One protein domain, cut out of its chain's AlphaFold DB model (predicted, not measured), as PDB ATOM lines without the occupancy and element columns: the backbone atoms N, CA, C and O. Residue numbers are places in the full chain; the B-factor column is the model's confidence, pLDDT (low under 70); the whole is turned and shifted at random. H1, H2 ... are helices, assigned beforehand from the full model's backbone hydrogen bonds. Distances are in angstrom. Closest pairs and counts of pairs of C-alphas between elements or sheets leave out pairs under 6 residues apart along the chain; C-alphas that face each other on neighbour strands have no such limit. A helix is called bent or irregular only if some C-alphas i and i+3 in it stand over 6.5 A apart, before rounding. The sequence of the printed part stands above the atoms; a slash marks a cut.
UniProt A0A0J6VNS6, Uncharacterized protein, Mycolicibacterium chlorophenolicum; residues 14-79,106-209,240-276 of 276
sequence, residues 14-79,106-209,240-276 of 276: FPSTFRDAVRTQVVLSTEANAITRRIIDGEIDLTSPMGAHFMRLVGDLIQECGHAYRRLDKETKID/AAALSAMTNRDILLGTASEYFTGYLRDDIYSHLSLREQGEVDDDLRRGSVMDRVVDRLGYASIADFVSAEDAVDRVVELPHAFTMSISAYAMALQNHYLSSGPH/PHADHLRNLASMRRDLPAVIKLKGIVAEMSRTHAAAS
ATOM      1  N   PHE A  14      71.778  -9.602 -30.003       58.06
ATOM      2  CA  PHE A  14      71.104 -10.628 -30.811       58.06
ATOM      3  C   PHE A  14      70.211 -11.556 -29.967       58.06
ATOM      4  O   PHE A  14      69.032 -11.712 -30.304       58.06
ATOM      5  N   PRO A  15      70.701 -12.122 -28.842       62.88
ATOM      6  CA  PRO A  15      69.888 -13.006 -28.015       62.88
ATOM      7  C   PRO A  15      68.674 -12.300 -27.399       62.88
ATOM      8  O   PRO A  15      67.622 -12.925 -27.273       62.88
ATOM      9  N   SER A  16      68.787 -11.012 -27.043       69.62
ATOM     10  CA  SER A  16      67.667 -10.235 -26.499       69.62
ATOM     11  C   SER A  16      66.623  -9.914 -27.567       69.62
ATOM     12  O   SER A  16      65.456 -10.225 -27.362       69.62
ATOM     13  N   THR A  17      67.020  -9.404 -28.739       69.69
ATOM     14  CA  THR A  17      66.069  -9.053 -29.813       69.69
ATOM     15  C   THR A  17      65.350 -10.287 -30.364       69.69
ATOM     16  O   THR A  17      64.144 -10.240 -30.610       69.69
ATOM     17  N   PHE A  18      66.050 -11.420 -30.517       71.38
ATOM     18  CA  PHE A  18      65.419 -12.684 -30.907       71.38
ATOM     19  C   PHE A  18      64.434 -13.179 -29.842       71.38
ATOM     20  O   PHE A  18      63.294 -13.513 -30.169       71.38
ATOM     21  N   ARG A  19      64.838 -13.183 -28.565       73.62
ATOM     22  CA  ARG A  19      63.969 -13.581 -27.449       73.62
ATOM     23  C   ARG A  19      62.728 -12.697 -27.359       73.62
ATOM     24  O   ARG A  19      61.639 -13.225 -27.155       73.62
ATOM     25  N   ASP A  20      62.873 -11.392 -27.546       80.00
ATOM     26  CA  ASP A  20      61.760 -10.445 -27.517       80.00
ATOM     27  C   ASP A  20      60.809 -10.655 -28.699       80.00
ATOM     28  O   ASP A  20      59.590 -10.647 -28.515       80.00
ATOM     29  N   ALA A  21      61.339 -10.924 -29.897       77.69
ATOM     30  CA  ALA A  21      60.526 -11.250 -31.066       77.69
ATOM     31  C   ALA A  21      59.733 -12.554 -30.864       77.69
ATOM     32  O   ALA A  21      58.524 -12.571 -31.096       77.69
ATOM     33  N   VAL A  22      60.377 -13.618 -30.369       77.44
ATOM     34  CA  VAL A  22      59.713 -14.898 -30.057       77.44
ATOM     35  C   VAL A  22      58.686 -14.729 -28.937       77.44
ATOM     36  O   VAL A  22      57.558 -15.196 -29.062       77.44
ATOM     37  N   ARG A  23      59.020 -14.010 -27.859       83.25
ATOM     38  CA  ARG A  23      58.078 -13.733 -26.765       83.25
ATOM     39  C   ARG A  23      56.859 -12.959 -27.260       83.25
ATOM     40  O   ARG A  23      55.739 -13.302 -26.896       83.25
ATOM     41  N   THR A  24      57.075 -11.950 -28.103       85.44
ATOM     42  CA  THR A  24      55.994 -11.178 -28.729       85.44
ATOM     43  C   THR A  24      55.095 -12.092 -29.559       85.44
ATOM     44  O   THR A  24      53.878 -12.026 -29.419       85.44
ATOM     45  N   GLN A  25      55.673 -12.997 -30.358       83.06
ATOM     46  CA  GLN A  25      54.903 -13.981 -31.126       83.06
ATOM     47  C   GLN A  25      54.039 -14.868 -30.240       83.06
ATOM     48  O   GLN A  25      52.849 -15.000 -30.510       83.06
ATOM     49  N   VAL A  26      54.619 -15.458 -29.191       85.00
ATOM     50  CA  VAL A  26      53.888 -16.369 -28.303       85.00
ATOM     51  C   VAL A  26      52.750 -15.634 -27.604       85.00
ATOM     52  O   VAL A  26      51.615 -16.098 -27.658       85.00
ATOM     53  N   VAL A  27      53.021 -14.474 -27.000       90.19
ATOM     54  CA  VAL A  27      52.007 -13.713 -26.253       90.19
ATOM     55  C   VAL A  27      50.881 -13.259 -27.180       90.19
ATOM     56  O   VAL A  27      49.727 -13.610 -26.953       90.19
ATOM     57  N   LEU A  28      51.200 -12.539 -28.257       92.06
ATOM     58  CA  LEU A  28      50.171 -11.964 -29.124       92.06
ATOM     59  C   LEU A  28      49.400 -13.032 -29.910       92.06
ATOM     60  O   LEU A  28      48.200 -12.876 -30.116       92.06
ATOM     61  N   SER A  29      50.047 -14.133 -30.313       90.88
ATOM     62  CA  SER A  29      49.337 -15.249 -30.954       90.88
ATOM     63  C   SER A  29      48.427 -15.973 -29.968       90.88
ATOM     64  O   SER A  29      47.323 -16.348 -30.343       90.88
ATOM     65  N   THR A  30      48.834 -16.128 -28.704       91.75
ATOM     66  CA  THR A  30      47.975 -16.723 -27.666       91.75
ATOM     67  C   THR A  30      46.724 -15.878 -27.434       91.75
ATOM     68  O   THR A  30      45.622 -16.422 -27.410       91.75
ATOM     69  N   GLU A  31      46.873 -14.554 -27.342       95.81
ATOM     70  CA  GLU A  31      45.742 -13.624 -27.210       95.81
ATOM     71  C   GLU A  31      44.821 -13.668 -28.439       95.81
ATOM     72  O   GLU A  31      43.601 -13.792 -28.311       95.81
ATOM     73  N   ALA A  32      45.397 -13.649 -29.647       95.62
ATOM     74  CA  ALA A  32      44.633 -13.776 -30.885       95.62
ATOM     75  C   ALA A  32      43.856 -15.104 -30.934       95.62
ATOM     76  O   ALA A  32      42.666 -15.112 -31.255       95.62
ATOM     77  N   ASN A  33      44.491 -16.218 -30.560       95.88
ATOM     78  CA  ASN A  33      43.863 -17.538 -30.517       95.88
ATOM     79  C   ASN A  33      42.742 -17.593 -29.472       95.88
ATOM     80  O   ASN A  33      41.678 -18.139 -29.753       95.88
ATOM     81  N   ALA A  34      42.930 -16.986 -28.295       96.94
ATOM     82  CA  ALA A  34      41.901 -16.917 -27.260       96.94
ATOM     83  C   ALA A  34      40.645 -16.175 -27.747       96.94
ATOM     84  O   ALA A  34      39.535 -16.679 -27.583       96.94
ATOM     85  N   ILE A  35      40.805 -15.022 -28.405       97.69
ATOM     86  CA  ILE A  35      39.678 -14.291 -29.009       97.69
ATOM     87  C   ILE A  35      39.016 -15.134 -30.107       97.69
ATOM     88  O   ILE A  35      37.791 -15.224 -30.174       97.69
ATOM     89  N   THR A  36      39.823 -15.784 -30.947       97.44
ATOM     90  CA  THR A  36      39.342 -16.591 -32.074       97.44
ATOM     91  C   THR A  36      38.511 -17.788 -31.604       97.44
ATOM     92  O   THR A  36      37.429 -18.020 -32.134       97.44
ATOM     93  N   ARG A  37      38.941 -18.492 -30.547       97.88
ATOM     94  CA  ARG A  37      38.166 -19.580 -29.922       97.88
ATOM     95  C   ARG A  37      36.791 -19.107 -29.459       97.88
ATOM     96  O   ARG A  37      35.798 -19.735 -29.795       97.88
ATOM     97  N   ARG A  38      36.711 -17.951 -28.793       97.88
ATOM     98  CA  ARG A  38      35.438 -17.374 -28.322       97.88
ATOM     99  C   ARG A  38      34.478 -17.026 -29.464       97.88
ATOM    100  O   ARG A  38      33.264 -17.104 -29.299       97.88
ATOM    101  N   ILE A  39      35.007 -16.650 -30.628       96.38
ATOM    102  CA  ILE A  39      34.209 -16.439 -31.846       96.38
ATOM    103  C   ILE A  39      33.678 -17.769 -32.389       96.38
ATOM    104  O   ILE A  39      32.502 -17.866 -32.744       96.38
ATOM    105  N   ILE A  40      34.525 -18.799 -32.433       96.69
ATOM    106  CA  ILE A  40      34.143 -20.134 -32.913       96.69
ATOM    107  C   ILE A  40      33.071 -20.746 -32.006       96.69
ATOM    108  O   ILE A  40      32.057 -21.238 -32.497       96.69
ATOM    109  N   ASP A  41      33.232 -20.587 -30.695       96.12
ATOM    110  CA  ASP A  41      32.300 -21.071 -29.671       96.12
ATOM    111  C   ASP A  41      30.971 -20.307 -29.647       96.12
ATOM    112  O   ASP A  41      30.033 -20.696 -28.953       96.12
ATOM    113  N   GLY A  42      30.871 -19.209 -30.402       94.19
ATOM    114  CA  GLY A  42      29.684 -18.365 -30.449       94.19
ATOM    115  C   GLY A  42      29.508 -17.456 -29.230       94.19
ATOM    116  O   GLY A  42      28.476 -16.797 -29.128       94.19
ATOM    117  N   GLU A  43      30.499 -17.361 -28.335       97.00
ATOM    118  CA  GLU A  43      30.500 -16.361 -27.258       97.00
ATOM    119  C   GLU A  43      30.591 -14.931 -27.810       97.00
ATOM    120  O   GLU A  43      30.066 -13.988 -27.216       97.00
ATOM    121  N   ILE A  44      31.281 -14.765 -28.942       96.56
ATOM    122  CA  ILE A  44      31.365 -13.512 -29.691       96.56
ATOM    123  C   ILE A  44      30.670 -13.711 -31.038       96.56
ATOM    124  O   ILE A  44      31.185 -14.385 -31.929       96.56
ATOM    125  N   ASP A  45      29.504 -13.089 -31.198       94.62
ATOM    126  CA  ASP A  45      28.713 -13.184 -32.423       94.62
ATOM    127  C   ASP A  45      29.264 -12.279 -33.538       94.62
ATOM    128  O   ASP A  45      29.307 -11.050 -33.400       94.62
ATOM    129  N   LEU A  46      29.618 -12.884 -34.677       93.25
ATOM    130  CA  LEU A  46      30.072 -12.197 -35.891       93.25
ATOM    131  C   LEU A  46      29.003 -11.279 -36.503       93.25
ATOM    132  O   LEU A  46      29.355 -10.396 -37.282       93.25
ATOM    133  N   THR A  47      27.720 -11.450 -36.164       92.12
ATOM    134  CA  THR A  47      26.638 -10.566 -36.629       92.12
ATOM    135  C   THR A  47      26.432  -9.330 -35.756       92.12
ATOM    136  O   THR A  47      25.601  -8.479 -36.069       92.12
ATOM    137  N   SER A  48      27.232  -9.185 -34.698       95.00
ATOM    138  CA  SER A  48      27.224  -8.024 -33.814       95.00
ATOM    139  C   SER A  48      28.382  -7.059 -34.124       95.00
ATOM    140  O   SER A  48      29.436  -7.488 -34.603       95.00
ATOM    141  N   PRO A  49      28.260  -5.755 -33.794       94.31
ATOM    142  CA  PRO A  49      29.389  -4.820 -33.878       94.31
ATOM    143  C   PRO A  49      30.614  -5.279 -33.073       94.31
ATOM    144  O   PRO A  49      31.752  -4.979 -33.432       94.31
ATOM    145  N   MET A  50      30.377  -6.037 -31.999       95.19
ATOM    146  CA  MET A  50      31.417  -6.601 -31.148       95.19
ATOM    147  C   MET A  50      32.222  -7.688 -31.875       95.19
ATOM    148  O   MET A  50      33.443  -7.732 -31.740       95.19
ATOM    149  N   GLY A  51      31.568  -8.509 -32.702       93.81
ATOM    150  CA  GLY A  51      32.237  -9.496 -33.551       93.81
ATOM    151  C   GLY A  51      33.225  -8.850 -34.518       93.81
ATOM    152  O   GLY A  51      34.387  -9.251 -34.575       93.81
ATOM    153  N   ALA A  52      32.803  -7.777 -35.191       92.69
ATOM    154  CA  ALA A  52      33.666  -7.039 -36.108       92.69
ATOM    155  C   ALA A  52      34.853  -6.386 -35.385       92.69
ATOM    156  O   ALA A  52      35.978  -6.402 -35.888       92.69
ATOM    157  N   HIS A  53      34.613  -5.832 -34.194       96.12
ATOM    158  CA  HIS A  53      35.655  -5.245 -33.357       96.12
ATOM    159  C   HIS A  53      36.707  -6.281 -32.936       96.12
ATOM    160  O   HIS A  53      37.897  -6.071 -33.168       96.12
ATOM    161  N   PHE A  54      36.287  -7.417 -32.373       97.88
ATOM    162  CA  PHE A  54      37.218  -8.453 -31.924       97.88
ATOM    163  C   PHE A  54      37.955  -9.126 -33.078       97.88
ATOM    164  O   PHE A  54      39.138  -9.428 -32.946       97.88
ATOM    165  N   MET A  55      37.309  -9.309 -34.229       96.19
ATOM    166  CA  MET A  55      37.985  -9.856 -35.401       96.19
ATOM    167  C   MET A  55      39.021  -8.893 -35.988       96.19
ATOM    168  O   MET A  55      40.084  -9.320 -36.438       96.19
ATOM    169  N   ARG A  56      38.781  -7.581 -35.894       96.06
ATOM    170  CA  ARG A  56      39.806  -6.580 -36.212       96.06
ATOM    171  C   ARG A  56      40.975  -6.656 -35.236       96.06
ATOM    172  O   ARG A  56      42.114  -6.699 -35.682       96.06
ATOM    173  N   LEU A  57      40.690  -6.764 -33.937       96.94
ATOM    174  CA  LEU A  57      41.721  -6.924 -32.912       96.94
ATOM    175  C   LEU A  57      42.587  -8.171 -33.161       96.94
ATOM    176  O   LEU A  57      43.807  -8.090 -33.054       96.94
ATOM    177  N   VAL A  58      41.991  -9.300 -33.563       96.44
ATOM    178  CA  VAL A  58      42.744 -10.489 -34.004       96.44
ATOM    179  C   VAL A  58      43.688 -10.132 -35.156       96.44
ATOM    180  O   VAL A  58      44.877 -10.445 -35.096       96.44
ATOM    181  N   GLY A  59      43.194  -9.435 -36.181       92.38
ATOM    182  CA  GLY A  59      44.014  -8.979 -37.302       92.38
ATOM    183  C   GLY A  59      45.172  -8.060 -36.896       92.38
ATOM    184  O   GLY A  59      46.278  -8.230 -37.417       92.38
ATOM    185  N   ASP A  60      44.946  -7.144 -35.956       94.62
ATOM    186  CA  ASP A  60      45.951  -6.203 -35.447       94.62
ATOM    187  C   ASP A  60      47.046  -6.931 -34.648       94.62
ATOM    188  O   ASP A  60      48.239  -6.719 -34.873       94.62
ATOM    189  N   LEU A  61      46.666  -7.877 -33.779       94.62
ATOM    190  CA  LEU A  61      47.612  -8.708 -33.022       94.62
ATOM    191  C   LEU A  61      48.523  -9.526 -33.953       94.62
ATOM    192  O   LEU A  61      49.736  -9.624 -33.736       94.62
ATOM    193  N   ILE A  62      47.958 -10.079 -35.030       90.38
ATOM    194  CA  ILE A  62      48.710 -10.820 -36.054       90.38
ATOM    195  C   ILE A  62      49.631  -9.885 -36.850       90.38
ATOM    196  O   ILE A  62      50.750 -10.257 -37.224       90.38
ATOM    197  N   GLN A  63      49.199  -8.654 -37.110       89.69
ATOM    198  CA  GLN A  63      50.035  -7.664 -37.776       89.69
ATOM    199  C   GLN A  63      51.262  -7.304 -36.932       89.69
ATOM    200  O   GLN A  63      52.381  -7.276 -37.459       89.69
ATOM    201  N   GLU A  64      51.070  -7.089 -35.630       90.00
ATOM    202  CA  GLU A  64      52.140  -6.793 -34.672       90.00
ATOM    203  C   GLU A  64      53.138  -7.946 -34.538       90.00
ATOM    204  O   GLU A  64      54.354  -7.726 -34.538       90.00
ATOM    205  N   CYS A  65      52.651  -9.190 -34.572       85.88
ATOM    206  CA  CYS A  65      53.494 -10.371 -34.749       85.88
ATOM    207  C   CYS A  65      54.414 -10.206 -35.981       85.88
ATOM    208  O   CYS A  65      55.644 -10.311 -35.892       85.88
ATOM    209  N   GLY A  66      53.849  -9.879 -37.147       82.19
ATOM    210  CA  GLY A  66      54.628  -9.619 -38.362       82.19
ATOM    211  C   GLY A  66      55.629  -8.460 -38.225       82.19
ATOM    212  O   GLY A  66      56.741  -8.537 -38.757       82.19
ATOM    213  N   HIS A  67      55.276  -7.392 -37.502       84.44
ATOM    214  CA  HIS A  67      56.178  -6.269 -37.228       84.44
ATOM    215  C   HIS A  67      57.365  -6.673 -36.348       84.44
ATOM    216  O   HIS A  67      58.484  -6.229 -36.618       84.44
ATOM    217  N   ALA A  68      57.169  -7.550 -35.360       81.31
ATOM    218  CA  ALA A  68      58.254  -8.078 -34.535       81.31
ATOM    219  C   ALA A  68      59.315  -8.816 -35.371       81.31
ATOM    220  O   ALA A  68      60.503  -8.524 -35.236       81.31
ATOM    221  N   TYR A  69      58.908  -9.678 -36.312       73.06
ATOM    222  CA  TYR A  69      59.861 -10.354 -37.206       73.06
ATOM    223  C   TYR A  69      60.570  -9.399 -38.169       73.06
ATOM    224  O   TYR A  69      61.762  -9.555 -38.423       73.06
ATOM    225  N   ARG A  70      59.871  -8.384 -38.693       76.38
ATOM    226  CA  ARG A  70      60.506  -7.365 -39.546       76.38
ATOM    227  C   ARG A  70      61.538  -6.531 -38.787       76.38
ATOM    228  O   ARG A  70      62.540  -6.142 -39.376       76.38
ATOM    229  N   ARG A  71      61.295  -6.235 -37.505       77.38
ATOM    230  CA  ARG A  71      62.281  -5.567 -36.641       77.38
ATOM    231  C   ARG A  71      63.491  -6.456 -36.404       77.38
ATOM    232  O   ARG A  71      64.601  -5.988 -36.616       77.38
ATOM    233  N   LEU A  72      63.271  -7.734 -36.081       72.38
ATOM    234  CA  LEU A  72      64.347  -8.715 -35.947       72.38
ATOM    235  C   LEU A  72      65.246  -8.720 -37.191       72.38
ATOM    236  O   LEU A  72      66.449  -8.536 -37.056       72.38
ATOM    237  N   ASP A  73      64.674  -8.849 -38.388       68.88
ATOM    238  CA  ASP A  73      65.433  -8.867 -39.649       68.88
ATOM    239  C   ASP A  73      66.269  -7.588 -39.870       68.88
ATOM    240  O   ASP A  73      67.429  -7.653 -40.270       68.88
ATOM    241  N   LYS A  74      65.718  -6.413 -39.539       71.12
ATOM    242  CA  LYS A  74      66.414  -5.122 -39.686       71.12
ATOM    243  C   LYS A  74      67.502  -4.884 -38.640       71.12
ATOM    244  O   LYS A  74      68.543  -4.310 -38.954       71.12
ATOM    245  N   GLU A  75      67.229  -5.247 -37.391       68.19
ATOM    246  CA  GLU A  75      68.073  -4.937 -36.232       68.19
ATOM    247  C   GLU A  75      69.170  -5.979 -36.028       68.19
ATOM    248  O   GLU A  75      70.253  -5.662 -35.533       68.19
ATOM    249  N   THR A  76      68.917  -7.217 -36.447       59.97
ATOM    250  CA  THR A  76      69.885  -8.303 -36.363       59.97
ATOM    251  C   THR A  76      70.559  -8.509 -37.708       59.97
ATOM    252  O   THR A  76      70.238  -9.397 -38.495       59.97
ATOM    253  N   LYS A  77      71.583  -7.692 -37.964       57.06
ATOM    254  CA  LYS A  77      72.610  -8.048 -38.944       57.06
ATOM    255  C   LYS A  77      73.436  -9.202 -38.364       57.06
ATOM    256  O   LYS A  77      74.533  -8.979 -37.872       57.06
ATOM    257  N   ILE A  78      72.882 -10.418 -38.337       54.41
ATOM    258  CA  ILE A  78      73.665 -11.616 -38.008       54.41
ATOM    259  C   ILE A  78      74.786 -11.686 -39.040       54.41
ATOM    260  O   ILE A  78      74.499 -11.794 -40.243       54.41
ATOM    261  N   ASP A  79      76.020 -11.568 -38.560       52.88
ATOM    262  CA  ASP A  79      77.205 -11.625 -39.401       52.88
ATOM    263  C   ASP A  79      77.284 -12.980 -40.122       52.88
ATOM    264  O   ASP A  79      76.880 -14.022 -39.594       52.88
ATOM    265  N   ALA A 106      61.861 -23.020 -34.536       66.88
ATOM    266  CA  ALA A 106      61.045 -21.869 -34.151       66.88
ATOM    267  C   ALA A 106      59.605 -21.915 -34.712       66.88
ATOM    268  O   ALA A 106      58.753 -21.173 -34.240       66.88
ATOM    269  N   ALA A 107      59.331 -22.771 -35.704       64.56
ATOM    270  CA  ALA A 107      57.978 -23.065 -36.176       64.56
ATOM    271  C   ALA A 107      57.243 -24.120 -35.324       64.56
ATOM    272  O   ALA A 107      56.038 -24.275 -35.482       64.56
ATOM    273  N   ALA A 108      57.932 -24.829 -34.418       66.69
ATOM    274  CA  ALA A 108      57.318 -25.760 -33.467       66.69
ATOM    275  C   ALA A 108      56.767 -25.006 -32.244       66.69
ATOM    276  O   ALA A 108      57.133 -25.266 -31.103       66.69
ATOM    277  N   LEU A 109      55.917 -24.013 -32.508       76.44
ATOM    278  CA  LEU A 109      55.199 -23.247 -31.498       76.44
ATOM    279  C   LEU A 109      53.708 -23.492 -31.696       76.44
ATOM    280  O   LEU A 109      53.145 -23.095 -32.719       76.44
ATOM    281  N   SER A 110      53.070 -24.088 -30.692       82.75
ATOM    282  CA  SER A 110      51.625 -24.342 -30.678       82.75
ATOM    283  C   SER A 110      50.817 -23.095 -31.027       82.75
ATOM    284  O   SER A 110      49.923 -23.145 -31.859       82.75
ATOM    285  N   ALA A 111      51.201 -21.929 -30.505       84.88
ATOM    286  CA  ALA A 111      50.507 -20.675 -30.780       84.88
ATOM    287  C   ALA A 111      50.433 -20.319 -32.283       84.88
ATOM    288  O   ALA A 111      49.437 -19.738 -32.715       84.88
ATOM    289  N   MET A 112      51.446 -20.675 -33.084       79.81
ATOM    290  CA  MET A 112      51.421 -20.465 -34.538       79.81
ATOM    291  C   MET A 112      50.556 -21.516 -35.236       79.81
ATOM    292  O   MET A 112      49.699 -21.159 -36.039       79.81
ATOM    293  N   THR A 113      50.735 -22.787 -34.875       82.00
ATOM    294  CA  THR A 113      49.940 -23.910 -35.386       82.00
ATOM    295  C   THR A 113      48.445 -23.720 -35.136       82.00
ATOM    296  O   THR A 113      47.633 -23.829 -36.051       82.00
ATOM    297  N   ASN A 114      48.071 -23.381 -33.905       88.81
ATOM    298  CA  ASN A 114      46.687 -23.167 -33.511       88.81
ATOM    299  C   ASN A 114      46.095 -21.978 -34.260       88.81
ATOM    300  O   ASN A 114      44.932 -22.023 -34.634       88.81
ATOM    301  N   ARG A 115      46.891 -20.946 -34.559       88.19
ATOM    302  CA  ARG A 115      46.423 -19.830 -35.383       88.19
ATOM    303  C   ARG A 115      46.057 -20.286 -36.796       88.19
ATOM    304  O   ARG A 115      45.019 -19.868 -37.299       88.19
ATOM    305  N   ASP A 116      46.867 -21.144 -37.419       83.44
ATOM    306  CA  ASP A 116      46.548 -21.715 -38.734       83.44
ATOM    307  C   ASP A 116      45.248 -22.538 -38.707       83.44
ATOM    308  O   ASP A 116      44.425 -22.432 -39.618       83.44
ATOM    309  N   ILE A 117      45.037 -23.320 -37.646       86.38
ATOM    310  CA  ILE A 117      43.819 -24.119 -37.446       86.38
ATOM    311  C   ILE A 117      42.603 -23.208 -37.228       86.38
ATOM    312  O   ILE A 117      41.635 -23.266 -37.981       86.38
ATOM    313  N   LEU A 118      42.672 -22.315 -36.240       92.31
ATOM    314  CA  LEU A 118      41.558 -21.475 -35.801       92.31
ATOM    315  C   LEU A 118      41.134 -20.453 -36.864       92.31
ATOM    316  O   LEU A 118      39.951 -20.132 -36.977       92.31
ATOM    317  N   LEU A 119      42.072 -19.952 -37.676       88.69
ATOM    318  CA  LEU A 119      41.747 -19.103 -38.826       88.69
ATOM    319  C   LEU A 119      41.272 -19.901 -40.044       88.69
ATOM    320  O   LEU A 119      40.873 -19.276 -41.020       88.69
ATOM    321  N   GLY A 120      41.311 -21.235 -40.030       82.44
ATOM    322  CA  GLY A 120      40.888 -22.065 -41.161       82.44
ATOM    323  C   GLY A 120      41.857 -22.015 -42.346       82.44
ATOM    324  O   GLY A 120      41.438 -22.137 -43.496       82.44
ATOM    325  N   THR A 121      43.148 -21.785 -42.086       77.38
ATOM    326  CA  THR A 121      44.209 -21.822 -43.108       77.38
ATOM    327  C   THR A 121      44.981 -23.141 -43.126       77.38
ATOM    328  O   THR A 121      45.751 -23.386 -44.055       77.38
ATOM    329  N   ALA A 122      44.771 -24.002 -42.130       75.12
ATOM    330  CA  ALA A 122      45.283 -25.365 -42.094       75.12
ATOM    331  C   ALA A 122      44.526 -26.267 -43.087       75.12
ATOM    332  O   ALA A 122      43.337 -26.524 -42.920       75.12
ATOM    333  N   SER A 123      45.213 -26.776 -44.113       66.88
ATOM    334  CA  SER A 123      44.676 -27.834 -44.979       66.88
ATOM    335  C   SER A 123      44.802 -29.212 -44.322       66.88
ATOM    336  O   SER A 123      45.599 -29.397 -43.406       66.88
ATOM    337  N   GLU A 124      44.085 -30.217 -44.833       67.69
ATOM    338  CA  GLU A 124      44.232 -31.609 -44.374       67.69
ATOM    339  C   GLU A 124      45.690 -32.093 -44.476       67.69
ATOM    340  O   GLU A 124      46.225 -32.700 -43.547       67.69
ATOM    341  N   TYR A 125      46.372 -31.726 -45.565       65.88
ATOM    342  CA  TYR A 125      47.799 -31.986 -45.738       65.88
ATOM    343  C   TYR A 125      48.650 -31.320 -44.648       65.88
ATOM    344  O   TYR A 125      49.556 -31.949 -44.099       65.88
ATOM    345  N   PHE A 126      48.362 -30.057 -44.311       69.00
ATOM    346  CA  PHE A 126      49.071 -29.355 -43.241       69.00
ATOM    347  C   PHE A 126      48.832 -30.016 -41.882       69.00
ATOM    348  O   PHE A 126      49.777 -30.181 -41.121       69.00
ATOM    349  N   THR A 127      47.612 -30.468 -41.601       70.19
ATOM    350  CA  THR A 127      47.287 -31.215 -40.378       70.19
ATOM    351  C   THR A 127      48.052 -32.537 -40.286       70.19
ATOM    352  O   THR A 127      48.531 -32.888 -39.207       70.19
ATOM    353  N   GLY A 128      48.241 -33.242 -41.407       70.62
ATOM    354  CA  GLY A 128      49.121 -34.414 -41.476       70.62
ATOM    355  C   GLY A 128      50.577 -34.063 -41.154       70.62
ATOM    356  O   GLY A 128      51.170 -34.644 -40.251       70.62
ATOM    357  N   TYR A 129      51.119 -33.031 -41.811       70.00
ATOM    358  CA  TYR A 129      52.470 -32.529 -41.534       70.00
ATOM    359  C   TYR A 129      52.661 -32.106 -40.068       70.00
ATOM    360  O   TYR A 129      53.692 -32.402 -39.466       70.00
ATOM    361  N   LEU A 130      51.667 -31.441 -39.469       71.75
ATOM    362  CA  LEU A 130      51.690 -31.066 -38.059       71.75
ATOM    363  C   LEU A 130      51.834 -32.293 -37.161       71.75
ATOM    364  O   LEU A 130      52.711 -32.294 -36.300       71.75
ATOM    365  N   ARG A 131      51.002 -33.321 -37.366       71.75
ATOM    366  CA  ARG A 131      51.015 -34.552 -36.559       71.75
ATOM    367  C   ARG A 131      52.332 -35.308 -36.667       71.75
ATOM    368  O   ARG A 131      52.842 -35.763 -35.647       71.75
ATOM    369  N   ASP A 132      52.879 -35.397 -37.872       70.06
ATOM    370  CA  ASP A 132      54.067 -36.208 -38.128       70.06
ATOM    371  C   ASP A 132      55.360 -35.508 -37.675       70.06
ATOM    372  O   ASP A 132      56.232 -36.148 -37.088       70.06
ATOM    373  N   ASP A 133      55.483 -34.194 -37.909       68.25
ATOM    374  CA  ASP A 133      56.774 -33.498 -37.809       68.25
ATOM    375  C   ASP A 133      56.853 -32.435 -36.695       68.25
ATOM    376  O   ASP A 133      57.958 -32.124 -36.248       68.25
ATOM    377  N   ILE A 134      55.731 -31.846 -36.252       71.50
ATOM    378  CA  ILE A 134      55.722 -30.735 -35.271       71.50
ATOM    379  C   ILE A 134      55.162 -31.165 -33.915       71.50
ATOM    380  O   ILE A 134      55.684 -30.768 -32.877       71.50
ATOM    381  N   TYR A 135      54.118 -31.986 -33.912       80.25
ATOM    382  CA  TYR A 135      53.334 -32.320 -32.728       80.25
ATOM    383  C   TYR A 135      54.175 -32.992 -31.632       80.25
ATOM    384  O   TYR A 135      54.037 -32.668 -30.455       80.25
ATOM    385  N   SER A 136      55.124 -33.851 -32.015       78.12
ATOM    386  CA  SER A 136      56.044 -34.531 -31.092       78.12
ATOM    387  C   SER A 136      57.033 -33.599 -30.378       78.12
ATOM    388  O   SER A 136      57.602 -33.995 -29.361       78.12
ATOM    389  N   HIS A 137      57.212 -32.364 -30.863       77.88
ATOM    390  CA  HIS A 137      58.063 -31.339 -30.238       77.88
ATOM    391  C   HIS A 137      57.316 -30.426 -29.273       77.88
ATOM    392  O   HIS A 137      57.944 -29.654 -28.550       77.88
ATOM    393  N   LEU A 138      55.986 -30.489 -29.270       83.19
ATOM    394  CA  LEU A 138      55.154 -29.700 -28.376       83.19
ATOM    395  C   LEU A 138      55.091 -30.351 -26.993       83.19
ATOM    396  O   LEU A 138      55.140 -31.575 -26.858       83.19
ATOM    397  N   SER A 139      54.937 -29.540 -25.946       87.44
ATOM    398  CA  SER A 139      54.635 -30.076 -24.617       87.44
ATOM    399  C   SER A 139      53.271 -30.781 -24.603       87.44
ATOM    400  O   SER A 139      52.389 -30.457 -25.395       87.44
ATOM    401  N   LEU A 140      53.044 -31.703 -23.659       88.88
ATOM    402  CA  LEU A 140      51.757 -32.415 -23.539       88.88
ATOM    403  C   LEU A 140      50.552 -31.468 -23.419       88.88
ATOM    404  O   LEU A 140      49.472 -31.759 -23.921       88.88
ATOM    405  N   ARG A 141      50.743 -30.317 -22.763       91.12
ATOM    406  CA  ARG A 141      49.717 -29.276 -22.680       91.12
ATOM    407  C   ARG A 141      49.404 -28.700 -24.061       91.12
ATOM    408  O   ARG A 141      48.245 -28.606 -24.434       91.12
ATOM    409  N   GLU A 142      50.437 -28.313 -24.796       90.00
ATOM    410  CA  GLU A 142      50.307 -27.718 -26.127       90.00
ATOM    411  C   GLU A 142      49.722 -28.693 -27.151       90.00
ATOM    412  O   GLU A 142      48.913 -28.291 -27.979       90.00
ATOM    413  N   GLN A 143      50.082 -29.973 -27.061       90.75
ATOM    414  CA  GLN A 143      49.465 -31.052 -27.834       90.75
ATOM    415  C   GLN A 143      47.951 -31.118 -27.592       90.75
ATOM    416  O   GLN A 143      47.175 -31.125 -28.547       90.75
ATOM    417  N   GLY A 144      47.526 -31.069 -26.323       91.44
ATOM    418  CA  GLY A 144      46.108 -31.006 -25.966       91.44
ATOM    419  C   GLY A 144      45.402 -29.769 -26.531       91.44
ATOM    420  O   GLY A 144      44.301 -29.886 -27.062       91.44
ATOM    421  N   GLU A 145      46.050 -28.600 -26.493       91.44
ATOM    422  CA  GLU A 145      45.502 -27.363 -27.071       91.44
ATOM    423  C   GLU A 145      45.333 -27.460 -28.601       91.44
ATOM    424  O   GLU A 145      44.323 -26.998 -29.130       91.44
ATOM    425  N   VAL A 146      46.285 -28.074 -29.317       90.06
ATOM    426  CA  VAL A 146      46.167 -28.348 -30.766       90.06
ATOM    427  C   VAL A 146      44.986 -29.281 -31.047       90.06
ATOM    428  O   VAL A 146      44.188 -29.009 -31.943       90.06
ATOM    429  N   ASP A 147      44.852 -30.371 -30.290       91.62
ATOM    430  CA  ASP A 147      43.780 -31.351 -30.492       91.62
ATOM    431  C   ASP A 147      42.392 -30.800 -30.168       91.62
ATOM    432  O   ASP A 147      41.404 -31.193 -30.796       91.62
ATOM    433  N   ASP A 148      42.293 -29.933 -29.161       94.31
ATOM    434  CA  ASP A 148      41.062 -29.212 -28.847       94.31
ATOM    435  C   ASP A 148      40.690 -28.260 -29.989       94.31
ATOM    436  O   ASP A 148      39.544 -28.268 -30.437       94.31
ATOM    437  N   ASP A 149      41.650 -27.495 -30.518       93.44
ATOM    438  CA  ASP A 149      41.394 -26.549 -31.608       93.44
ATOM    439  C   ASP A 149      41.054 -27.257 -32.932       93.44
ATOM    440  O   ASP A 149      40.154 -26.813 -33.643       93.44
ATOM    441  N   LEU A 150      41.674 -28.407 -33.232       89.06
ATOM    442  CA  LEU A 150      41.300 -29.242 -34.385       89.06
ATOM    443  C   LEU A 150      39.848 -29.735 -34.310       89.06
ATOM    444  O   LEU A 150      39.191 -29.866 -35.339       89.06
ATOM    445  N   ARG A 151      39.346 -30.027 -33.104       92.25
ATOM    446  CA  ARG A 151      37.957 -30.467 -32.887       92.25
ATOM    447  C   ARG A 151      36.965 -29.311 -32.871       92.25
ATOM    448  O   ARG A 151      35.805 -29.513 -33.217       92.25
ATOM    449  N   ARG A 152      37.405 -28.126 -32.442       93.25
ATOM    450  CA  ARG A 152      36.568 -26.926 -32.319       93.25
ATOM    451  C   ARG A 152      36.133 -26.378 -33.679       93.25
ATOM    452  O   ARG A 152      35.060 -25.791 -33.777       93.25
ATOM    453  N   GLY A 153      36.951 -26.584 -34.708       89.31
ATOM    454  CA  GLY A 153      36.772 -25.979 -36.024       89.31
ATOM    455  C   GLY A 153      37.418 -24.597 -36.096       89.31
ATOM    456  O   GLY A 153      38.307 -24.257 -35.314       89.31
ATOM    457  N   SER A 154      36.982 -23.796 -37.059       91.31
ATOM    458  CA  SER A 154      37.630 -22.538 -37.417       91.31
ATOM    459  C   SER A 154      36.640 -21.390 -37.605       91.31
ATOM    460  O   SER A 154      35.434 -21.579 -37.769       91.31
ATOM    461  N   VAL A 155      37.153 -20.156 -37.628       91.06
ATOM    462  CA  VAL A 155      36.354 -18.979 -38.014       91.06
ATOM    463  C   VAL A 155      35.803 -19.140 -39.425       91.06
ATOM    464  O   VAL A 155      34.689 -18.693 -39.693       91.06
ATOM    465  N   MET A 156      36.547 -19.809 -40.309       86.38
ATOM    466  CA  MET A 156      36.080 -20.098 -41.659       86.38
ATOM    467  C   MET A 156      34.788 -20.911 -41.634       86.38
ATOM    468  O   MET A 156      33.838 -20.549 -42.322       86.38
ATOM    469  N   ASP A 157      34.728 -21.952 -40.805       86.25
ATOM    470  CA  ASP A 157      33.544 -22.808 -40.692       86.25
ATOM    471  C   ASP A 157      32.332 -21.991 -40.225       86.25
ATOM    472  O   ASP A 157      31.259 -22.070 -40.816       86.25
ATOM    473  N   ARG A 158      32.522 -21.073 -39.266       88.44
ATOM    474  CA  ARG A 158      31.459 -20.151 -38.819       88.44
ATOM    475  C   ARG A 158      30.970 -19.220 -39.925       88.44
ATOM    476  O   ARG A 158      29.782 -18.904 -39.980       88.44
ATOM    477  N   VAL A 159      31.872 -18.751 -40.784       86.38
ATOM    478  CA  VAL A 159      31.526 -17.902 -41.931       86.38
ATOM    479  C   VAL A 159      30.748 -18.701 -42.977       86.38
ATOM    480  O   VAL A 159      29.707 -18.235 -43.433       86.38
ATOM    481  N   VAL A 160      31.221 -19.901 -43.320       81.56
ATOM    482  CA  VAL A 160      30.580 -20.831 -44.267       81.56
ATOM    483  C   VAL A 160      29.167 -21.187 -43.807       81.56
ATOM    484  O   VAL A 160      28.213 -20.988 -44.564       81.56
ATOM    485  N   ASP A 161      29.028 -21.612 -42.549       84.56
ATOM    486  CA  ASP A 161      27.746 -21.952 -41.930       84.56
ATOM    487  C   ASP A 161      26.779 -20.771 -41.990       84.56
ATOM    488  O   ASP A 161      25.607 -20.914 -42.348       84.56
ATOM    489  N   ARG A 162      27.266 -19.565 -41.664       85.94
ATOM    490  CA  ARG A 162      26.420 -18.370 -41.628       85.94
ATOM    491  C   ARG A 162      25.947 -17.943 -43.012       85.94
ATOM    492  O   ARG A 162      24.840 -17.421 -43.131       85.94
ATOM    493  N   LEU A 163      26.762 -18.183 -44.032       81.06
ATOM    494  CA  LEU A 163      26.413 -17.968 -45.432       81.06
ATOM    495  C   LEU A 163      25.536 -19.089 -46.006       81.06
ATOM    496  O   LEU A 163      25.129 -19.002 -47.163       81.06
ATOM    497  N   GLY A 164      25.215 -20.126 -45.224       80.25
ATOM    498  CA  GLY A 164      24.342 -21.222 -45.641       80.25
ATOM    499  C   GLY A 164      24.971 -22.121 -46.707       80.25
ATOM    500  O   GLY A 164      24.261 -22.618 -47.586       80.25
ATOM    501  N   TYR A 165      26.294 -22.277 -46.684       75.12
ATOM    502  CA  TYR A 165      27.009 -23.253 -47.506       75.12
ATOM    503  C   TYR A 165      27.315 -24.500 -46.672       75.12
ATOM    504  O   TYR A 165      27.525 -24.398 -45.469       75.12
ATOM    505  N   ALA A 166      27.339 -25.679 -47.303       70.50
ATOM    506  CA  ALA A 166      27.712 -26.916 -46.612       70.50
ATOM    507  C   ALA A 166      29.234 -27.022 -46.410       70.50
ATOM    508  O   ALA A 166      29.697 -27.664 -45.471       70.50
ATOM    509  N   SER A 167      30.016 -26.383 -47.282       67.81
ATOM    510  CA  SER A 167      31.468 -26.306 -47.181       67.81
ATOM    511  C   SER A 167      32.024 -25.110 -47.957       67.81
ATOM    512  O   SER A 167      31.362 -24.525 -48.817       67.81
ATOM    513  N   ILE A 168      33.301 -24.793 -47.733       63.22
ATOM    514  CA  ILE A 168      34.021 -23.804 -48.546       63.22
ATOM    515  C   ILE A 168      34.236 -24.244 -50.009       63.22
ATOM    516  O   ILE A 168      34.503 -23.428 -50.903       63.22
ATOM    517  N   ALA A 169      34.139 -25.546 -50.285       61.44
ATOM    518  CA  ALA A 169      34.203 -26.047 -51.651       61.44
ATOM    519  C   ALA A 169      32.957 -25.623 -52.448       61.44
ATOM    520  O   ALA A 169      33.085 -25.321 -53.634       61.44
ATOM    521  N   ASP A 170      31.812 -25.475 -51.770       60.94
ATOM    522  CA  ASP A 170      30.500 -25.191 -52.369       60.94
ATOM    523  C   ASP A 170      30.264 -23.715 -52.717       60.94
ATOM    524  O   ASP A 170      29.219 -23.372 -53.267       60.94
ATOM    525  N   PHE A 171      31.221 -22.824 -52.440       61.72
ATOM    526  CA  PHE A 171      31.176 -21.464 -52.980       61.72
ATOM    527  C   PHE A 171      31.249 -21.516 -54.509       61.72
ATOM    528  O   PHE A 171      32.328 -21.772 -55.063       61.72
ATOM    529  N   VAL A 172      30.109 -21.254 -55.154       56.34
ATOM    530  CA  VAL A 172      29.915 -21.308 -56.610       56.34
ATOM    531  C   VAL A 172      30.661 -20.165 -57.305       56.34
ATOM    532  O   VAL A 172      31.436 -20.412 -58.228       56.34
ATOM    533  N   SER A 173      30.524 -18.930 -56.808       65.06
ATOM    534  CA  SER A 173      31.257 -17.756 -57.295       65.06
ATOM    535  C   SER A 173      31.457 -16.698 -56.197       65.06
ATOM    536  O   SER A 173      30.868 -16.779 -55.117       65.06
ATOM    537  N   ALA A 174      32.324 -15.707 -56.450       64.44
ATOM    538  CA  ALA A 174      32.478 -14.561 -55.549       64.44
ATOM    539  C   ALA A 174      31.214 -13.681 -55.528       64.44
ATOM    540  O   ALA A 174      30.888 -13.144 -54.476       64.44
ATOM    541  N   GLU A 175      30.498 -13.585 -56.652       67.31
ATOM    542  CA  GLU A 175      29.255 -12.814 -56.794       67.31
ATOM    543  C   GLU A 175      28.127 -13.429 -55.948       67.31
ATOM    544  O   GLU A 175      27.579 -12.744 -55.089       67.31
ATOM    545  N   ASP A 176      27.899 -14.746 -56.049       69.56
ATOM    546  CA  ASP A 176      26.878 -15.453 -55.247       69.56
ATOM    547  C   ASP A 176      27.109 -15.302 -53.736       69.56
ATOM    548  O   ASP A 176      26.188 -15.292 -52.918       69.56
ATOM    549  N   ALA A 177      28.376 -15.230 -53.333       67.69
ATOM    550  CA  ALA A 177      28.739 -15.033 -51.944       67.69
ATOM    551  C   ALA A 177      28.524 -13.588 -51.482       67.69
ATOM    552  O   ALA A 177      28.127 -13.392 -50.337       67.69
ATOM    553  N   VAL A 178      28.747 -12.593 -52.348       71.12
ATOM    554  CA  VAL A 178      28.417 -11.195 -52.041       71.12
ATOM    555  C   VAL A 178      26.920 -11.017 -51.861       71.12
ATOM    556  O   VAL A 178      26.533 -10.419 -50.860       71.12
ATOM    557  N   ASP A 179      26.098 -11.594 -52.739       73.56
ATOM    558  CA  ASP A 179      24.636 -11.514 -52.641       73.56
ATOM    559  C   ASP A 179      24.135 -12.025 -51.281       73.56
ATOM    560  O   ASP A 179      23.354 -11.366 -50.596       73.56
ATOM    561  N   ARG A 180      24.688 -13.142 -50.795       75.50
ATOM    562  CA  ARG A 180      24.360 -13.649 -49.452       75.50
ATOM    563  C   ARG A 180      24.911 -12.783 -48.320       75.50
ATOM    564  O   ARG A 180      24.289 -12.684 -47.268       75.50
ATOM    565  N   VAL A 181      26.083 -12.169 -48.492       74.56
ATOM    566  CA  VAL A 181      26.669 -11.280 -47.474       74.56
ATOM    567  C   VAL A 181      25.860  -9.987 -47.333       74.56
ATOM    568  O   VAL A 181      25.689  -9.514 -46.209       74.56
ATOM    569  N   VAL A 182      25.345  -9.416 -48.429       73.44
ATOM    570  CA  VAL A 182      24.553  -8.172 -48.375       73.44
ATOM    571  C   VAL A 182      23.167  -8.375 -47.763       73.44
ATOM    572  O   VAL A 182      22.613  -7.432 -47.204       73.44
ATOM    573  N   GLU A 183      22.633  -9.599 -47.798       81.38
ATOM    574  CA  GLU A 183      21.405  -9.980 -47.088       81.38
ATOM    575  C   GLU A 183      21.606 -10.132 -45.568       81.38
ATOM    576  O   GLU A 183      20.639 -10.149 -44.800       81.38
ATOM    577  N   LEU A 184      22.856 -10.232 -45.103       83.31
ATOM    578  CA  LEU A 184      23.192 -10.358 -43.687       83.31
ATOM    579  C   LEU A 184      23.349  -8.982 -43.008       83.31
ATOM    580  O   LEU A 184      23.577  -7.967 -43.667       83.31
ATOM    581  N   PRO A 185      23.261  -8.916 -41.661       87.19
ATOM    582  CA  PRO A 185      23.444  -7.662 -40.932       87.19
ATOM    583  C   PRO A 185      24.756  -6.960 -41.307       87.19
ATOM    584  O   PRO A 185      25.796  -7.607 -41.411       87.19
ATOM    585  N   HIS A 186      24.746  -5.627 -41.419       86.81
ATOM    586  CA  HIS A 186      25.940  -4.841 -41.779       86.81
ATOM    587  C   HIS A 186      27.167  -5.159 -40.901       86.81
ATOM    588  O   HIS A 186      28.303  -5.184 -41.374       86.81
ATOM    589  N   ALA A 187      26.947  -5.472 -39.625       88.25
ATOM    590  CA  ALA A 187      28.013  -5.896 -38.727       88.25
ATOM    591  C   ALA A 187      28.696  -7.207 -39.155       88.25
ATOM    592  O   ALA A 187      29.907  -7.325 -38.998       88.25
ATOM    593  N   PHE A 188      27.971  -8.143 -39.772       89.62
ATOM    594  CA  PHE A 188      28.563  -9.345 -40.357       89.62
ATOM    595  C   PHE A 188      29.486  -9.002 -41.528       89.62
ATOM    596  O   PHE A 188      30.626  -9.453 -41.560       89.62
ATOM    597  N   THR A 189      29.056  -8.115 -42.427       84.69
ATOM    598  CA  THR A 189      29.900  -7.566 -43.504       84.69
ATOM    599  C   THR A 189      31.213  -6.979 -42.963       84.69
ATOM    600  O   THR A 189      32.298  -7.280 -43.475       84.69
ATOM    601  N   MET A 190      31.143  -6.189 -41.885       88.69
ATOM    602  CA  MET A 190      32.340  -5.655 -41.226       88.69
ATOM    603  C   MET A 190      33.225  -6.761 -40.632       88.69
ATOM    604  O   MET A 190      34.449  -6.686 -40.752       88.69
ATOM    605  N   SER A 191      32.628  -7.787 -40.021       91.69
ATOM    606  CA  SER A 191      33.345  -8.950 -39.487       91.69
ATOM    607  C   SER A 191      34.080  -9.729 -40.576       91.69
ATOM    608  O   SER A 191      35.243 -10.075 -40.384       91.69
ATOM    609  N   ILE A 192      33.454  -9.950 -41.737       85.94
ATOM    610  CA  ILE A 192      34.086 -10.623 -42.884       85.94
ATOM    611  C   ILE A 192      35.270  -9.818 -43.414       85.94
ATOM    612  O   ILE A 192      36.338 -10.376 -43.663       85.94
ATOM    613  N   SER A 193      35.121  -8.497 -43.524       83.56
ATOM    614  CA  SER A 193      36.222  -7.623 -43.942       83.56
ATOM    615  C   SER A 193      37.381  -7.654 -42.942       83.56
ATOM    616  O   SER A 193      38.539  -7.792 -43.336       83.56
ATOM    617  N   ALA A 194      37.082  -7.603 -41.640       89.50
ATOM    618  CA  ALA A 194      38.087  -7.724 -40.589       89.50
ATOM    619  C   ALA A 194      38.786  -9.095 -40.610       89.50
ATOM    620  O   ALA A 194      40.006  -9.173 -40.471       89.50
ATOM    621  N   TYR A 195      38.042 -10.173 -40.856       90.38
ATOM    622  CA  TYR A 195      38.597 -11.518 -40.976       90.38
ATOM    623  C   TYR A 195      39.512 -11.652 -42.201       90.38
ATOM    624  O   TYR A 195      40.614 -12.188 -42.097       90.38
ATOM    625  N   ALA A 196      39.130 -11.085 -43.347       82.00
ATOM    626  CA  ALA A 196      39.991 -11.047 -44.526       82.00
ATOM    627  C   ALA A 196      41.293 -10.267 -44.272       82.00
ATOM    628  O   ALA A 196      42.362 -10.698 -44.717       82.00
ATOM    629  N   MET A 197      41.230  -9.165 -43.515       82.81
ATOM    630  CA  MET A 197      42.427  -8.450 -43.060       82.81
ATOM    631  C   MET A 197      43.289  -9.323 -42.142       82.81
ATOM    632  O   MET A 197      44.503  -9.369 -42.330       82.81
ATOM    633  N   ALA A 198      42.693 -10.065 -41.204       88.69
ATOM    634  CA  ALA A 198      43.422 -10.996 -40.343       88.69
ATOM    635  C   ALA A 198      44.138 -12.090 -41.155       88.69
ATOM    636  O   ALA A 198      45.325 -12.336 -40.940       88.69
ATOM    637  N   LEU A 199      43.470 -12.675 -42.155       81.50
ATOM    638  CA  LEU A 199      44.066 -13.642 -43.086       81.50
ATOM    639  C   LEU A 199      45.203 -13.026 -43.914       81.50
ATOM    640  O   LEU A 199      46.245 -13.652 -44.125       81.50
ATOM    641  N   GLN A 200      45.033 -11.787 -44.380       77.88
ATOM    642  CA  GLN A 200      46.080 -11.063 -45.094       77.88
ATOM    643  C   GLN A 200      47.282 -10.778 -44.191       77.88
ATOM    644  O   GLN A 200      48.416 -11.013 -44.608       77.88
ATOM    645  N   ASN A 201      47.057 -10.321 -42.961       82.38
ATOM    646  CA  ASN A 201      48.111 -10.072 -41.985       82.38
ATOM    647  C   ASN A 201      48.828 -11.365 -41.603       82.38
ATOM    648  O   ASN A 201      50.057 -11.374 -41.544       82.38
ATOM    649  N   HIS A 202      48.102 -12.474 -41.444       81.19
ATOM    650  CA  HIS A 202      48.684 -13.798 -41.210       81.19
ATOM    651  C   HIS A 202      49.603 -14.197 -42.365       81.19
ATOM    652  O   HIS A 202      50.788 -14.467 -42.152       81.19
ATOM    653  N   TYR A 203      49.115 -14.090 -43.604       72.25
ATOM    654  CA  TYR A 203      49.918 -14.338 -44.800       72.25
ATOM    655  C   TYR A 203      51.170 -13.449 -44.851       72.25
ATOM    656  O   TYR A 203      52.284 -13.944 -45.034       72.25
ATOM    657  N   LEU A 204      51.022 -12.142 -44.626       67.06
ATOM    658  CA  LEU A 204      52.134 -11.193 -44.641       67.06
ATOM    659  C   LEU A 204      53.112 -11.407 -43.481       67.06
ATOM    660  O   LEU A 204      54.297 -11.140 -43.650       67.06
ATOM    661  N   SER A 205      52.660 -11.901 -42.327       69.19
ATOM    662  CA  SER A 205      53.512 -12.233 -41.177       69.19
ATOM    663  C   SER A 205      54.361 -13.488 -41.423       69.19
ATOM    664  O   SER A 205      55.484 -13.583 -40.930       69.19
ATOM    665  N   SER A 206      53.884 -14.402 -42.275       62.38
ATOM    666  CA  SER A 206      54.632 -15.587 -42.716       62.38
ATOM    667  C   SER A 206      55.739 -15.263 -43.741       62.38
ATOM    668  O   SER A 206      56.691 -16.031 -43.922       62.38
ATOM    669  N   GLY A 207      55.641 -14.103 -44.405       51.50
ATOM    670  CA  GLY A 207      56.609 -13.591 -45.379       51.50
ATOM    671  C   GLY A 207      58.001 -13.337 -44.782       51.50
ATOM    672  O   GLY A 207      58.959 -13.902 -45.297       51.50
ATOM    673  N   PRO A 208      58.138 -12.572 -43.682       50.16
ATOM    674  CA  PRO A 208      59.393 -12.381 -42.955       50.16
ATOM    675  C   PRO A 208      60.057 -13.682 -42.491       50.16
ATOM    676  O   PRO A 208      61.265 -13.820 -42.634       50.16
ATOM    677  N   HIS A 209      59.288 -14.672 -42.022       54.03
ATOM    678  CA  HIS A 209      59.835 -16.000 -41.715       54.03
ATOM    679  C   HIS A 209      60.412 -16.670 -42.976       54.03
ATOM    680  O   HIS A 209      61.521 -17.195 -42.960       54.03
ATOM    681  N   PRO A 240      64.929 -32.728 -47.448       49.41
ATOM    682  CA  PRO A 240      65.581 -31.703 -48.263       49.41
ATOM    683  C   PRO A 240      64.800 -30.378 -48.247       49.41
ATOM    684  O   PRO A 240      63.578 -30.354 -48.397       49.41
ATOM    685  N   HIS A 241      65.495 -29.247 -48.094       47.16
ATOM    686  CA  HIS A 241      64.866 -27.915 -48.021       47.16
ATOM    687  C   HIS A 241      64.040 -27.547 -49.255       47.16
ATOM    688  O   HIS A 241      63.033 -26.852 -49.132       47.16
ATOM    689  N   ALA A 242      64.428 -28.032 -50.435       42.28
ATOM    690  CA  ALA A 242      63.668 -27.839 -51.667       42.28
ATOM    691  C   ALA A 242      62.260 -28.457 -51.588       42.28
ATOM    692  O   ALA A 242      61.327 -27.937 -52.201       42.28
ATOM    693  N   ASP A 243      62.090 -29.526 -50.810       48.41
ATOM    694  CA  ASP A 243      60.796 -30.172 -50.596       48.41
ATOM    695  C   ASP A 243      59.999 -29.421 -49.532       48.41
ATOM    696  O   ASP A 243      58.833 -29.120 -49.750       48.41
ATOM    697  N   HIS A 244      60.637 -28.980 -48.445       50.12
ATOM    698  CA  HIS A 244      59.989 -28.140 -47.430       50.12
ATOM    699  C   HIS A 244      59.509 -26.783 -47.990       50.12
ATOM    700  O   HIS A 244      58.390 -26.355 -47.717       50.12
ATOM    701  N   LEU A 245      60.309 -26.121 -48.835       48.06
ATOM    702  CA  LEU A 245      59.940 -24.864 -49.498       48.06
ATOM    703  C   LEU A 245      58.863 -25.056 -50.574       48.06
ATOM    704  O   LEU A 245      57.977 -24.208 -50.699       48.06
ATOM    705  N   ARG A 246      58.898 -26.166 -51.329       51.78
ATOM    706  CA  ARG A 246      57.809 -26.534 -52.247       51.78
ATOM    707  C   ARG A 246      56.524 -26.848 -51.488       51.78
ATOM    708  O   ARG A 246      55.478 -26.375 -51.916       51.78
ATOM    709  N   ASN A 247      56.609 -27.524 -50.344       52.19
ATOM    710  CA  ASN A 247      55.471 -27.825 -49.477       52.19
ATOM    711  C   ASN A 247      54.882 -26.548 -48.868       52.19
ATOM    712  O   ASN A 247      53.683 -26.339 -48.985       52.19
ATOM    713  N   LEU A 248      55.700 -25.622 -48.352       51.38
ATOM    714  CA  LEU A 248      55.249 -24.299 -47.891       51.38
ATOM    715  C   LEU A 248      54.599 -23.471 -49.015       51.38
ATOM    716  O   LEU A 248      53.613 -22.772 -48.788       51.38
ATOM    717  N   ALA A 249      55.136 -23.538 -50.236       46.84
ATOM    718  CA  ALA A 249      54.562 -22.873 -51.405       46.84
ATOM    719  C   ALA A 249      53.319 -23.590 -51.974       46.84
ATOM    720  O   ALA A 249      52.536 -22.948 -52.670       46.84
ATOM    721  N   SER A 250      53.143 -24.892 -51.721       45.47
ATOM    722  CA  SER A 250      51.941 -25.669 -52.070       45.47
ATOM    723  C   SER A 250      50.832 -25.423 -51.052       45.47
ATOM    724  O   SER A 250      49.755 -24.990 -51.432       45.47
ATOM    725  N   MET A 251      51.150 -25.497 -49.755       49.25
ATOM    726  CA  MET A 251      50.276 -25.102 -48.642       49.25
ATOM    727  C   MET A 251      49.685 -23.696 -48.826       49.25
ATOM    728  O   MET A 251      48.568 -23.431 -48.404       49.25
ATOM    729  N   ARG A 252      50.428 -22.785 -49.472       50.47
ATOM    730  CA  ARG A 252      49.974 -21.420 -49.795       50.47
ATOM    731  C   ARG A 252      49.266 -21.287 -51.147       50.47
ATOM    732  O   ARG A 252      48.511 -20.334 -51.321       50.47
ATOM    733  N   ARG A 253      49.519 -22.192 -52.100       41.97
ATOM    734  CA  ARG A 253      48.792 -22.270 -53.383       41.97
ATOM    735  C   ARG A 253      47.395 -22.865 -53.203       41.97
ATOM    736  O   ARG A 253      46.483 -22.451 -53.907       41.97
ATOM    737  N   ASP A 254      47.232 -23.720 -52.197       40.81
ATOM    738  CA  ASP A 254      45.999 -24.443 -51.883       40.81
ATOM    739  C   ASP A 254      45.148 -23.758 -50.794       40.81
ATOM    740  O   ASP A 254      44.407 -24.415 -50.068       40.81
ATOM    741  N   LEU A 255      45.142 -22.418 -50.741       52.16
ATOM    742  CA  LEU A 255      44.134 -21.650 -49.991       52.16
ATOM    743  C   LEU A 255      43.007 -21.096 -50.901       52.16
ATOM    744  O   LEU A 255      42.755 -19.885 -50.852       52.16
ATOM    745  N   PRO A 256      42.281 -21.907 -51.715       52.22
ATOM    746  CA  PRO A 256      41.071 -21.465 -52.409       52.22
ATOM    747  C   PRO A 256      40.127 -20.672 -51.506       52.22
ATOM    748  O   PRO A 256      39.540 -19.700 -51.955       52.22
ATOM    749  N   ALA A 257      40.052 -21.021 -50.220       52.28
ATOM    750  CA  ALA A 257      39.297 -20.314 -49.193       52.28
ATOM    751  C   ALA A 257      39.700 -18.835 -49.019       52.28
ATOM    752  O   ALA A 257      38.860 -17.939 -49.081       52.28
ATOM    753  N   VAL A 258      41.000 -18.555 -48.860       50.75
ATOM    754  CA  VAL A 258      41.526 -17.186 -48.699       50.75
ATOM    755  C   VAL A 258      41.413 -16.405 -50.005       50.75
ATOM    756  O   VAL A 258      41.130 -15.210 -49.981       50.75
ATOM    757  N   ILE A 259      41.625 -17.062 -51.148       56.53
ATOM    758  CA  ILE A 259      41.488 -16.432 -52.468       56.53
ATOM    759  C   ILE A 259      40.021 -16.068 -52.733       56.53
ATOM    760  O   ILE A 259      39.744 -14.935 -53.122       56.53
ATOM    761  N   LYS A 260      39.081 -16.982 -52.455       60.94
ATOM    762  CA  LYS A 260      37.638 -16.750 -52.597       60.94
ATOM    763  C   LYS A 260      37.153 -15.639 -51.658       60.94
ATOM    764  O   LYS A 260      36.500 -14.718 -52.130       60.94
ATOM    765  N   LEU A 261      37.547 -15.635 -50.378       60.91
ATOM    766  CA  LEU A 261      37.200 -14.550 -49.441       60.91
ATOM    767  C   LEU A 261      37.786 -13.193 -49.835       60.91
ATOM    768  O   LEU A 261      37.112 -12.173 -49.710       60.91
ATOM    769  N   LYS A 262      39.023 -13.154 -50.341       59.06
ATOM    770  CA  LYS A 262      39.594 -11.919 -50.898       59.06
ATOM    771  C   LYS A 262      38.810 -11.438 -52.116       59.06
ATOM    772  O   LYS A 262      38.610 -10.235 -52.250       59.06
ATOM    773  N   GLY A 263      38.347 -12.358 -52.963       61.72
ATOM    774  CA  GLY A 263      37.430 -12.062 -54.065       61.72
ATOM    775  C   GLY A 263      36.121 -11.444 -53.574       61.72
ATOM    776  O   GLY A 263      35.734 -10.394 -54.070       61.72
ATOM    777  N   ILE A 264      35.510 -12.029 -52.539       64.06
ATOM    778  CA  ILE A 264      34.286 -11.523 -51.896       64.06
ATOM    779  C   ILE A 264      34.497 -10.102 -51.358       64.06
ATOM    780  O   ILE A 264      33.733  -9.204 -51.684       64.06
ATOM    781  N   VAL A 265      35.567  -9.848 -50.598       63.84
ATOM    782  CA  VAL A 265      35.844  -8.507 -50.045       63.84
ATOM    783  C   VAL A 265      36.142  -7.475 -51.137       63.84
ATOM    784  O   VAL A 265      35.702  -6.325 -51.042       63.84
ATOM    785  N   ALA A 266      36.867  -7.867 -52.188       62.22
ATOM    786  CA  ALA A 266      37.122  -7.000 -53.333       62.22
ATOM    787  C   ALA A 266      35.817  -6.646 -54.064       62.22
ATOM    788  O   ALA A 266      35.604  -5.487 -54.420       62.22
ATOM    789  N   GLU A 267      34.924  -7.617 -54.235       66.38
ATOM    790  CA  GLU A 267      33.616  -7.426 -54.859       66.38
ATOM    791  C   GLU A 267      32.676  -6.556 -54.013       66.38
ATOM    792  O   GLU A 267      32.073  -5.614 -54.523       66.38
ATOM    793  N   MET A 268      32.632  -6.775 -52.696       65.12
ATOM    794  CA  MET A 268      31.881  -5.922 -51.766       65.12
ATOM    795  C   MET A 268      32.350  -4.465 -51.829       65.12
ATOM    796  O   MET A 268      31.530  -3.545 -51.810       65.12
ATOM    797  N   SER A 269      33.666  -4.257 -51.938       63.03
ATOM    798  CA  SER A 269      34.270  -2.927 -52.062       63.03
ATOM    799  C   SER A 269      33.875  -2.246 -53.376       63.03
ATOM    800  O   SER A 269      33.562  -1.056 -53.377       63.03
ATOM    801  N   ARG A 270      33.834  -2.995 -54.491       67.00
ATOM    802  CA  ARG A 270      33.346  -2.498 -55.790       67.00
ATOM    803  C   ARG A 270      31.863  -2.138 -55.745       67.00
ATOM    804  O   ARG A 270      31.491  -1.062 -56.200       67.00
ATOM    805  N   THR A 271      31.043  -2.999 -55.148       62.69
ATOM    806  CA  THR A 271      29.590  -2.802 -55.040       62.69
ATOM    807  C   THR A 271      29.250  -1.571 -54.194       62.69
ATOM    808  O   THR A 271      28.436  -0.749 -54.606       62.69
ATOM    809  N   HIS A 272      29.922  -1.375 -53.053       58.66
ATOM    810  CA  HIS A 272      29.753  -0.161 -52.238       58.66
ATOM    811  C   HIS A 272      30.191   1.112 -52.972       58.66
ATOM    812  O   HIS A 272      29.518   2.137 -52.869       58.66
ATOM    813  N   ALA A 273      31.296   1.051 -53.723       55.53
ATOM    814  CA  ALA A 273      31.781   2.182 -54.508       55.53
ATOM    815  C   ALA A 273      30.845   2.544 -55.675       55.53
ATOM    816  O   ALA A 273      30.784   3.707 -56.050       55.53
ATOM    817  N   ALA A 274      30.117   1.576 -56.238       56.06
ATOM    818  CA  ALA A 274      29.129   1.810 -57.292       56.06
ATOM    819  C   ALA A 274      27.786   2.355 -56.765       56.06
ATOM    820  O   ALA A 274      27.028   2.949 -57.528       56.06
ATOM    821  N   ALA A 275      27.482   2.136 -55.482       54.62
ATOM    822  CA  ALA A 275      26.253   2.587 -54.827       54.62
ATOM    823  C   ALA A 275      26.363   3.978 -54.161       54.62
ATOM    824  O   ALA A 275      25.354   4.486 -53.669       54.62
ATOM    825  N   SER A 276      27.567   4.562 -54.118       44.81
ATOM    826  CA  SER A 276      27.874   5.884 -53.536       44.81
ATOM    827  C   SER A 276      28.079   6.936 -54.621       44.81
ATOM    828  O   SER A 276      27.705   8.103 -54.373       44.81
TER     829      SER A 276
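What this domain is: This is residues 14 to 79, 106 to 209 and 240 to 276 of the 276 residues of an uncharacterized protein of Mycolicibacterium chlorophenolicum (UniProt A0A0J6VNS6). Three long helices, H1, H2 and H8, lie nearly side by side with H2 between the other two, and the shorter H3 packs on H1 with H5 next to it and H4 near both. H6 lies past the end of H1, H10 crosses H8 at a slant with H7 packed on it, and residues 240 to 246, of which 241 to 246 belong to H9, stick out. The printed part has 207 residues with ten named helices, H1 to H10 in order along the chain, and no named strand; its class is all helix. It is compact, with a radius of gyration of the C-alphas of 17.7 A, and elongated, spanning 55 by 35 by 34 A.

Where its parts are: H1, residues 14 to 40, starts at C-alpha 14 (71.104, -10.628, -30.811) and is 38.2 A long. H2, residues 49 to 75, is 38.8 A long. Then come H3, residues 110 to 118; H4, residues 124 to 137; H5, residues 140 to 152; H6, residues 155 to 162; and H7, residues 174 to 182. H4 is irregular, but only just: C-alphas 133 and 136 are 6.8 A apart. H8, residues 186 to 209, is 35.7 A long. H9 holds residues 241 to 253. H10, residues 256 to 275, is 28.4 A long and ends at C-alpha 275 (26.253, 2.587, -54.827).

How they stand to each other: H1 is the hub, touching four helices. H1 and H2 form a helical hairpin at a shallow tilt of 15 degrees, closest at the C-alphas of Ala 32 and Val 58, 4.9 A. H2 touches H8, the same way at 15 degrees, closest at the C-alphas of Gly 59 and Ala 198, 3.7 A. H1 touches H3 with residues 26 to 37 alone, closest at the C-alphas of Ser 29 and Ala 111, 5.6 A. H3 touches H5 at a shallow tilt of 7 degrees, closest at the C-alphas of Ser 110 and Glu 142, 5.8 A. H4 is close to H3, H5 and H9 but not clearly touching. H1 touches H6 with residues 36 to 40 alone, closest at the C-alphas of Ile 40 and Val 155, 5.7 A. H10 touches H8 at a steep tilt of 49 degrees, closest at the C-alphas of Ser 193 and Val 265, 6.2 A. H10 touches H7, closest at the C-alphas of Ala 174 and Ile 264, 5.1 A. Every O i to N i+4 pair is within hydrogen-bond range except in H4, 7 of 10, and H8, 18 of 20.

The domain as a whole: The C-alphas farthest apart, of Asp 79 and Glu 183, are 56.4 A apart. Residues 80 to 105 and 210 to 239 are not printed; the C-alpha gaps are 19.8 A and 18.0 A. The link from H6 to H7 is long. The mean pLDDT of the printed part is 76.5, and 72 residues are under 70, among them 240 to 276.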